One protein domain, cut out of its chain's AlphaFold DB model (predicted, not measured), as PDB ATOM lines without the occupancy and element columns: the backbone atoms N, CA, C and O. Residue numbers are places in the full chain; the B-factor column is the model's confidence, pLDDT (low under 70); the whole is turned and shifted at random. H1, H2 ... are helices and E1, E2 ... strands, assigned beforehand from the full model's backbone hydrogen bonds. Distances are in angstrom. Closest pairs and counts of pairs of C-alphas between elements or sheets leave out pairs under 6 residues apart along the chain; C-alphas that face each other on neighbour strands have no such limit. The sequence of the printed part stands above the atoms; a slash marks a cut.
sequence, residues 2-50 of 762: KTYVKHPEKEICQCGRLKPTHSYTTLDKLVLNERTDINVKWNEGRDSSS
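This is residues 2 to 50 of the 762 residues of the protein "Hypothetical protein" of Adineta steineri (UniProt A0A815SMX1). Look for a small, elongated body of mostly unnamed chain, with two short parallel strands, E1 and E4, side by side near its middle. The strand stretches E2 and E3 reach out to one end of the long axis and back, the loop of residues 6 to 18 runs out to the other end, and the short helices H1 and H2 each come close to E1. The 49 printed residues hold two helices and four strands in the order E1, H1, E2, E3, E4, H2; the class is mixed, with 20 residues in named elements, under half. The whole is compact, with a radius of gyration of the C-alphas of 10.7 A and spans of 34 by 21 by 16 A.

Start at E1, residues 3 to 5, and look beside it for E4, residues 33 to 35: they are parallel neighbours at 16 degrees, with N 4 and O 33 at 2.8 A, within hydrogen-bond range. In H1, residues 19 to 22, the C-alpha of His 22 comes closest to E1, 5.9 A from that of Tyr 4. E2, residues 24 to 26, and E3, residues 29 to 31, meet only at a point, where C-alphas 25 and 30 face each other at 5.6 A. E3 runs on into E4 across a break of 1 residue, at 16 degrees. In H2, residues 44 to 47, the C-alpha of Asp 47 is the closest to E1, 5.1 A from that of Thr 3. H1 and H2 are apart. Both helices are too short for an O i to N i+4 pair; the one O i to N i+3 pair is within range in H1 and not in H2.

Find C-alpha 3 at (-12.794, 15.268, 30.270), where E1 begins its 6.2 A. H1 covers 5.9 A, E2 6.5 A, E3 5.9 A and E4 6.9 A. H2 ends after 5.6 A at C-alpha 47, (-10.520, 16.191, 25.820).

The C-alphas farthest apart, those of Glu 9 and Leu 27, are 34.3 A apart. The printed part has no cut, and the link from E1 to H1 is long. The mean pLDDT of the printed part is 73.2; residues 23 to 32, 36 and 38 are under 70.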
ATOM      1  N   LYS A   2     -15.547  15.986  27.137       79.12
ATOM      2  CA  LYS A   2     -15.698  14.668  27.802       79.12
ATOM      3  C   LYS A   2     -14.781  14.479  29.019       79.12
ATOM      4  O   LYS A   2     -14.954  13.523  29.765       79.12
ATOM      5  N   THR A   3     -13.788  15.352  29.192       81.69
ATOM      6  CA  THR A   3     -12.794  15.268  30.270       81.69
ATOM      7  C   THR A   3     -12.829  16.557  31.081       81.69
ATOM      8  O   THR A   3     -12.707  17.640  30.510       81.69
ATOM      9  N   TYR A   4     -12.961  16.452  32.401       83.19
ATOM     10  CA  TYR A   4     -12.781  17.579  33.312       83.19
ATOM     11  C   TYR A   4     -11.283  17.796  33.556       83.19
ATOM     12  O   TYR A   4     -10.600  16.908  34.063       83.19
ATOM     13  N   VAL A   5     -10.771  18.969  33.188       84.25
ATOM     14  CA  VAL A   5      -9.383  19.388  33.432       84.25
ATOM     15  C   VAL A   5      -9.427  20.605  34.343       84.25
ATOM     16  O   VAL A   5      -9.982  21.628  33.949       84.25
ATOM     17  N   LYS A   6      -8.891  20.508  35.561       82.25
ATOM     18  CA  LYS A   6      -9.025  21.568  36.574       82.25
ATOM     19  C   LYS A   6      -8.342  22.875  36.132       82.25
ATOM     20  O   LYS A   6      -7.186  22.862  35.702       82.25
ATOM     21  N   HIS A   7      -9.048  24.007  36.231       82.69
ATOM     22  CA  HIS A   7      -8.457  25.334  36.028       82.69
ATOM     23  C   HIS A   7      -7.531  25.688  37.212       82.69
ATOM     24  O   HIS A   7      -7.890  25.399  38.354       82.69
ATOM     25  N   PRO A   8      -6.354  26.306  36.984       80.44
ATOM     26  CA  PRO A   8      -5.383  26.586  38.048       80.44
ATOM     27  C   PRO A   8      -5.928  27.492  39.164       80.44
ATOM     28  O   PRO A   8      -5.609  27.278  40.328       80.44
ATOM     29  N   GLU A   9      -6.776  28.463  38.818       79.31
ATOM     30  CA  GLU A   9      -7.240  29.509  39.752       79.31
ATOM     31  C   GLU A   9      -8.733  29.445  40.113       79.31
ATOM     32  O   GLU A   9      -9.183  30.149  41.010       79.31
ATOM     33  N   LYS A  10      -9.535  28.640  39.406       79.62
ATOM     34  CA  LYS A  10     -11.006  28.659  39.507       79.62
ATOM     35  C   LYS A  10     -11.531  27.235  39.679       79.62
ATOM     36  O   LYS A  10     -10.981  26.311  39.085       79.62
ATOM     37  N   GLU A  11     -12.629  27.039  40.413       81.69
ATOM     38  CA  GLU A  11     -13.283  25.722  40.575       81.69
ATOM     39  C   GLU A  11     -14.111  25.292  39.345       81.69
ATOM     40  O   GLU A  11     -15.198  24.724  39.438       81.69
ATOM     41  N   ILE A  12     -13.583  25.542  38.151       83.06
ATOM     42  CA  ILE A  12     -14.198  25.197  36.868       83.06
ATOM     43  C   ILE A  12     -13.220  24.375  36.029       83.06
ATOM     44  O   ILE A  12     -12.029  24.279  36.334       83.06
ATOM     45  N   CYS A  13     -13.722  23.744  34.971       82.88
ATOM     46  CA  CYS A  13     -12.852  23.127  33.978       82.88
ATOM     47  C   CYS A  13     -12.111  24.218  33.195       82.88
ATOM     48  O   CYS A  13     -12.659  25.295  32.969       82.88
ATOM     49  N   GLN A  14     -10.916  23.924  32.688       82.62
ATOM     50  CA  GLN A  14     -10.201  24.793  31.749       82.62
ATOM     51  C   GLN A  14     -11.009  25.092  30.474       82.62
ATOM     52  O   GLN A  14     -10.796  26.129  29.865       82.62
ATOM     53  N   CYS A  15     -11.987  24.254  30.106       76.56
ATOM     54  CA  CYS A  15     -12.925  24.553  29.017       76.56
ATOM     55  C   CYS A  15     -14.066  25.518  29.423       76.56
ATOM     56  O   CYS A  15     -15.036  25.664  28.682       76.56
ATOM     57  N   GLY A  16     -14.036  26.080  30.635       78.38
ATOM     58  CA  GLY A  16     -15.004  27.052  31.157       78.38
ATOM     59  C   GLY A  16     -16.318  26.476  31.703       78.38
ATOM     60  O   GLY A  16     -17.150  27.227  32.198       78.38
ATOM     61  N   ARG A  17     -16.531  25.153  31.650       79.88
ATOM     62  CA  ARG A  17     -17.765  24.510  32.145       79.88
ATOM     63  C   ARG A  17     -17.588  23.899  33.540       79.88
ATOM     64  O   ARG A  17     -16.477  23.546  33.942       79.88
ATOM     65  N   LEU A  18     -18.693  23.719  34.263       81.12
ATOM     66  CA  LEU A  18     -18.703  23.113  35.598       81.12
ATOM     67  C   LEU A  18     -18.390  21.606  35.547       81.12
ATOM     68  O   LEU A  18     -18.704  20.914  34.581       81.12
ATOM     69  N   LYS A  19     -17.801  21.059  36.614       76.25
ATOM     70  CA  LYS A  19     -17.484  19.622  36.731       76.25
ATOM     71  C   LYS A  19     -18.635  18.667  36.338       76.25
ATOM     72  O   LYS A  19     -18.371  17.778  35.526       76.25
ATOM     73  N   PRO A  20     -19.897  18.850  36.785       74.75
ATOM     74  CA  PRO A  20     -21.004  17.957  36.418       74.75
ATOM     75  C   PRO A  20     -21.338  17.919  34.919       74.75
ATOM     76  O   PRO A  20     -21.960  16.965  34.466       74.75
ATOM     77  N   THR A  21     -20.904  18.897  34.115       71.19
ATOM     78  CA  THR A  21     -21.219  18.943  32.675       71.19
ATOM     79  C   THR A  21     -20.296  18.073  31.808       71.19
ATOM     80  O   THR A  21     -20.350  18.173  30.583       71.19
ATOM     81  N   HIS A  22     -19.385  17.304  32.415       70.81
ATOM     82  CA  HIS A  22     -18.335  16.528  31.738       70.81
ATOM     83  C   HIS A  22     -18.612  15.016  31.709       70.81
ATOM     84  O   HIS A  22     -17.689  14.216  31.557       70.81
ATOM     85  N   SER A  23     -19.871  14.609  31.861       60.44
ATOM     86  CA  SER A  23     -20.289  13.210  31.795       60.44
ATOM     87  C   SER A  23     -20.335  12.688  30.353       60.44
ATOM     88  O   SER A  23     -20.848  13.349  29.451       60.44
ATOM     89  N   TYR A  24     -19.820  11.475  30.133       56.31
ATOM     90  CA  TYR A  24     -20.042  10.718  28.901       56.31
ATOM     91  C   TYR A  24     -20.647   9.350  29.238       56.31
ATOM     92  O   TYR A  24     -20.269   8.707  30.217       56.31
ATOM     93  N   THR A  25     -21.627   8.924  28.444       43.50
ATOM     94  CA  THR A  25     -22.311   7.635  28.583       43.50
ATOM     95  C   THR A  25     -21.590   6.585  27.747       43.50
ATOM     96  O   THR A  25     -21.609   6.626  26.520       43.50
ATOM     97  N   THR A  26     -20.975   5.611  28.409       38.44
ATOM     98  CA  THR A  26     -20.548   4.351  27.787       38.44
ATOM     99  C   THR A  26     -21.214   3.204  28.532       38.44
ATOM    100  O   THR A  26     -20.953   3.051  29.721       38.44
ATOM    101  N   LEU A  27     -22.066   2.435  27.835       43.00
ATOM    102  CA  LEU A  27     -22.616   1.136  28.267       43.00
ATOM    103  C   LEU A  27     -22.969   1.087  29.774       43.00
ATOM    104  O   LEU A  27     -22.313   0.404  30.558       43.00
ATOM    105  N   ASP A  28     -23.984   1.865  30.164       42.41
ATOM    106  CA  ASP A  28     -24.632   1.877  31.490       42.41
ATOM    107  C   ASP A  28     -23.796   2.299  32.717       42.41
ATOM    108  O   ASP A  28     -24.229   2.103  33.856       42.41
ATOM    109  N   LYS A  29     -22.645   2.969  32.543       48.09
ATOM    110  CA  LYS A  29     -21.951   3.664  33.650       48.09
ATOM    111  C   LYS A  29     -21.524   5.086  33.274       48.09
ATOM    112  O   LYS A  29     -20.822   5.295  32.288       48.09
ATOM    113  N   LEU A  30     -21.914   6.064  34.100       52.56
ATOM    114  CA  LEU A  30     -21.386   7.433  34.075       52.56
ATOM    115  C   LEU A  30     -19.941   7.406  34.589       52.56
ATOM    116  O   LEU A  30     -19.710   7.365  35.796       52.56
ATOM    117  N   VAL A  31     -18.965   7.406  33.682       57.00
ATOM    118  CA  VAL A  31     -17.547   7.521  34.042       57.00
ATOM    119  C   VAL A  31     -17.119   8.967  33.827       57.00
ATOM    120  O   VAL A  31     -17.232   9.502  32.728       57.00
ATOM    121  N   LEU A  32     -16.641   9.620  34.885       62.12
ATOM    122  CA  LEU A  32     -16.124  10.982  34.814       62.12
ATOM    123  C   LEU A  32     -14.605  10.912  34.617       62.12
ATOM    124  O   LEU A  32     -13.878  10.506  35.520       62.12
ATOM    125  N   ASN A  33     -14.118  11.281  33.429       70.06
ATOM    126  CA  ASN A  33     -12.679  11.388  33.188       70.06
ATOM    127  C   ASN A  33     -12.187  12.717  33.776       70.06
ATOM    128  O   ASN A  33     -12.404  13.775  33.187       70.06
ATOM    129  N   GLU A  34     -11.541  12.665  34.939       75.88
ATOM    130  CA  GLU A  34     -10.984  13.829  35.635       75.88
ATOM    131  C   GLU A  34      -9.457  13.847  35.560       75.88
ATOM    132  O   GLU A  34      -8.792  12.823  35.706       75.88
ATOM    133  N   ARG A  35      -8.903  15.041  35.338       77.81
ATOM    134  CA  ARG A  35      -7.474  15.328  35.451       77.81
ATOM    135  C   ARG A  35      -7.270  16.526  36.361       77.81
ATOM    136  O   ARG A  35      -7.699  17.640  36.055       77.81
ATOM    137  N   THR A  36      -6.594  16.275  37.473       69.31
ATOM    138  CA  THR A  36      -6.270  17.274  38.496       69.31
ATOM    139  C   THR A  36      -4.870  17.867  38.334       69.31
ATOM    140  O   THR A  36      -4.536  18.809  39.046       69.31
ATOM    141  N   ASP A  37      -4.064  17.346  37.405       72.94
ATOM    142  CA  ASP A  37      -2.707  17.830  37.148       72.94
ATOM    143  C   ASP A  37      -2.720  19.238  36.542       72.94
ATOM    144  O   ASP A  37      -3.167  19.445  35.412       72.94
ATOM    145  N   ILE A  38      -2.160  20.202  37.277       63.97
ATOM    146  CA  ILE A  38      -2.143  21.633  36.920       63.97
ATOM    147  C   ILE A  38      -1.339  21.894  35.630       63.97
ATOM    148  O   ILE A  38      -1.642  22.816  34.878       63.97
ATOM    149  N   ASN A  39      -0.351  21.046  35.328       74.00
ATOM    150  CA  ASN A  39       0.500  21.179  34.139       74.00
ATOM    151  C   ASN A  39      -0.175  20.698  32.844       74.00
ATOM    152  O   ASN A  39       0.357  20.908  31.751       74.00
ATOM    153  N   VAL A  40      -1.330  20.035  32.935       79.88
ATOM    154  CA  VAL A  40      -2.038  19.518  31.764       79.88
ATOM    155  C   VAL A  40      -3.001  20.584  31.254       79.88
ATOM    156  O   VAL A  40      -4.021  20.869  31.877       79.88
ATOM    157  N   LYS A  41      -2.695  21.150  30.081       83.69
ATOM    158  CA  LYS A  41      -3.623  22.029  29.361       83.69
ATOM    159  C   LYS A  41      -4.707  21.212  28.669       83.69
ATOM    160  O   LYS A  41      -4.411  20.178  28.058       83.69
ATOM    161  N   TRP A  42      -5.945  21.679  28.763       83.75
ATOM    162  CA  TRP A  42      -7.081  21.156  28.021       83.75
ATOM    163  C   TRP A  42      -6.827  21.291  26.517       83.75
ATOM    164  O   TRP A  42      -6.260  22.280  26.056       83.75
ATOM    165  N   ASN A  43      -7.182  20.259  25.757       82.19
ATOM    166  CA  ASN A  43      -6.977  20.234  24.314       82.19
ATOM    167  C   ASN A  43      -8.215  19.666  23.618       82.19
ATOM    168  O   ASN A  43      -8.624  18.541  23.913       82.19
ATOM    169  N   GLU A  44      -8.746  20.410  22.645       80.12
ATOM    170  CA  GLU A  44      -9.905  20.031  21.832       80.12
ATOM    171  C   GLU A  44      -9.805  18.593  21.301       80.12
ATOM    172  O   GLU A  44     -10.716  17.792  21.503       80.12
ATOM    173  N   GLY A  45      -8.686  18.212  20.680       80.81
ATOM    174  CA  GLY A  45      -8.544  16.904  20.036       80.81
ATOM    175  C   GLY A  45      -8.551  15.723  21.013       80.81
ATOM    176  O   GLY A  45      -8.957  14.618  20.652       80.81
ATOM    177  N   ARG A  46      -8.125  15.945  22.260       82.62
ATOM    178  CA  ARG A  46      -7.970  14.891  23.275       82.62
ATOM    179  C   ARG A  46      -9.149  14.838  24.244       82.62
ATOM    180  O   ARG A  46      -9.616  13.751  24.587       82.62
ATOM    181  N   ASP A  47      -9.608  16.003  24.687       83.19
ATOM    182  CA  ASP A  47     -10.520  16.191  25.820       83.19
ATOM    183  C   ASP A  47     -11.963  16.523  25.372       83.19
ATOM    184  O   ASP A  47     -12.877  16.657  26.195       83.19
ATOM    185  N   SER A  48     -12.209  16.565  24.056       84.00
ATOM    186  CA  SER A  48     -13.537  16.667  23.441       84.00
ATOM    187  C   SER A  48     -13.859  15.475  22.514       84.00
ATOM    188  O   SER A  48     -13.034  14.584  22.291       84.00
ATOM    189  N   SER A  49     -15.103  15.410  22.035       82.81
ATOM    190  CA  SER A  49     -15.592  14.426  21.062       82.81
ATOM    191  C   SER A  49     -16.690  15.057  20.212       82.81
ATOM    192  O   SER A  49     -17.488  15.837  20.735       82.81
ATOM    193  N   SER A  50     -16.749  14.700  18.926       83.56
ATOM    194  CA  SER A  50     -17.826  15.140  18.034       83.56
ATOM    195  C   SER A  50     -19.123  14.417  18.374       83.56
ATOM    196  O   SER A  50     -19.110  13.224  18.675       83.56
TER     197      SER A  50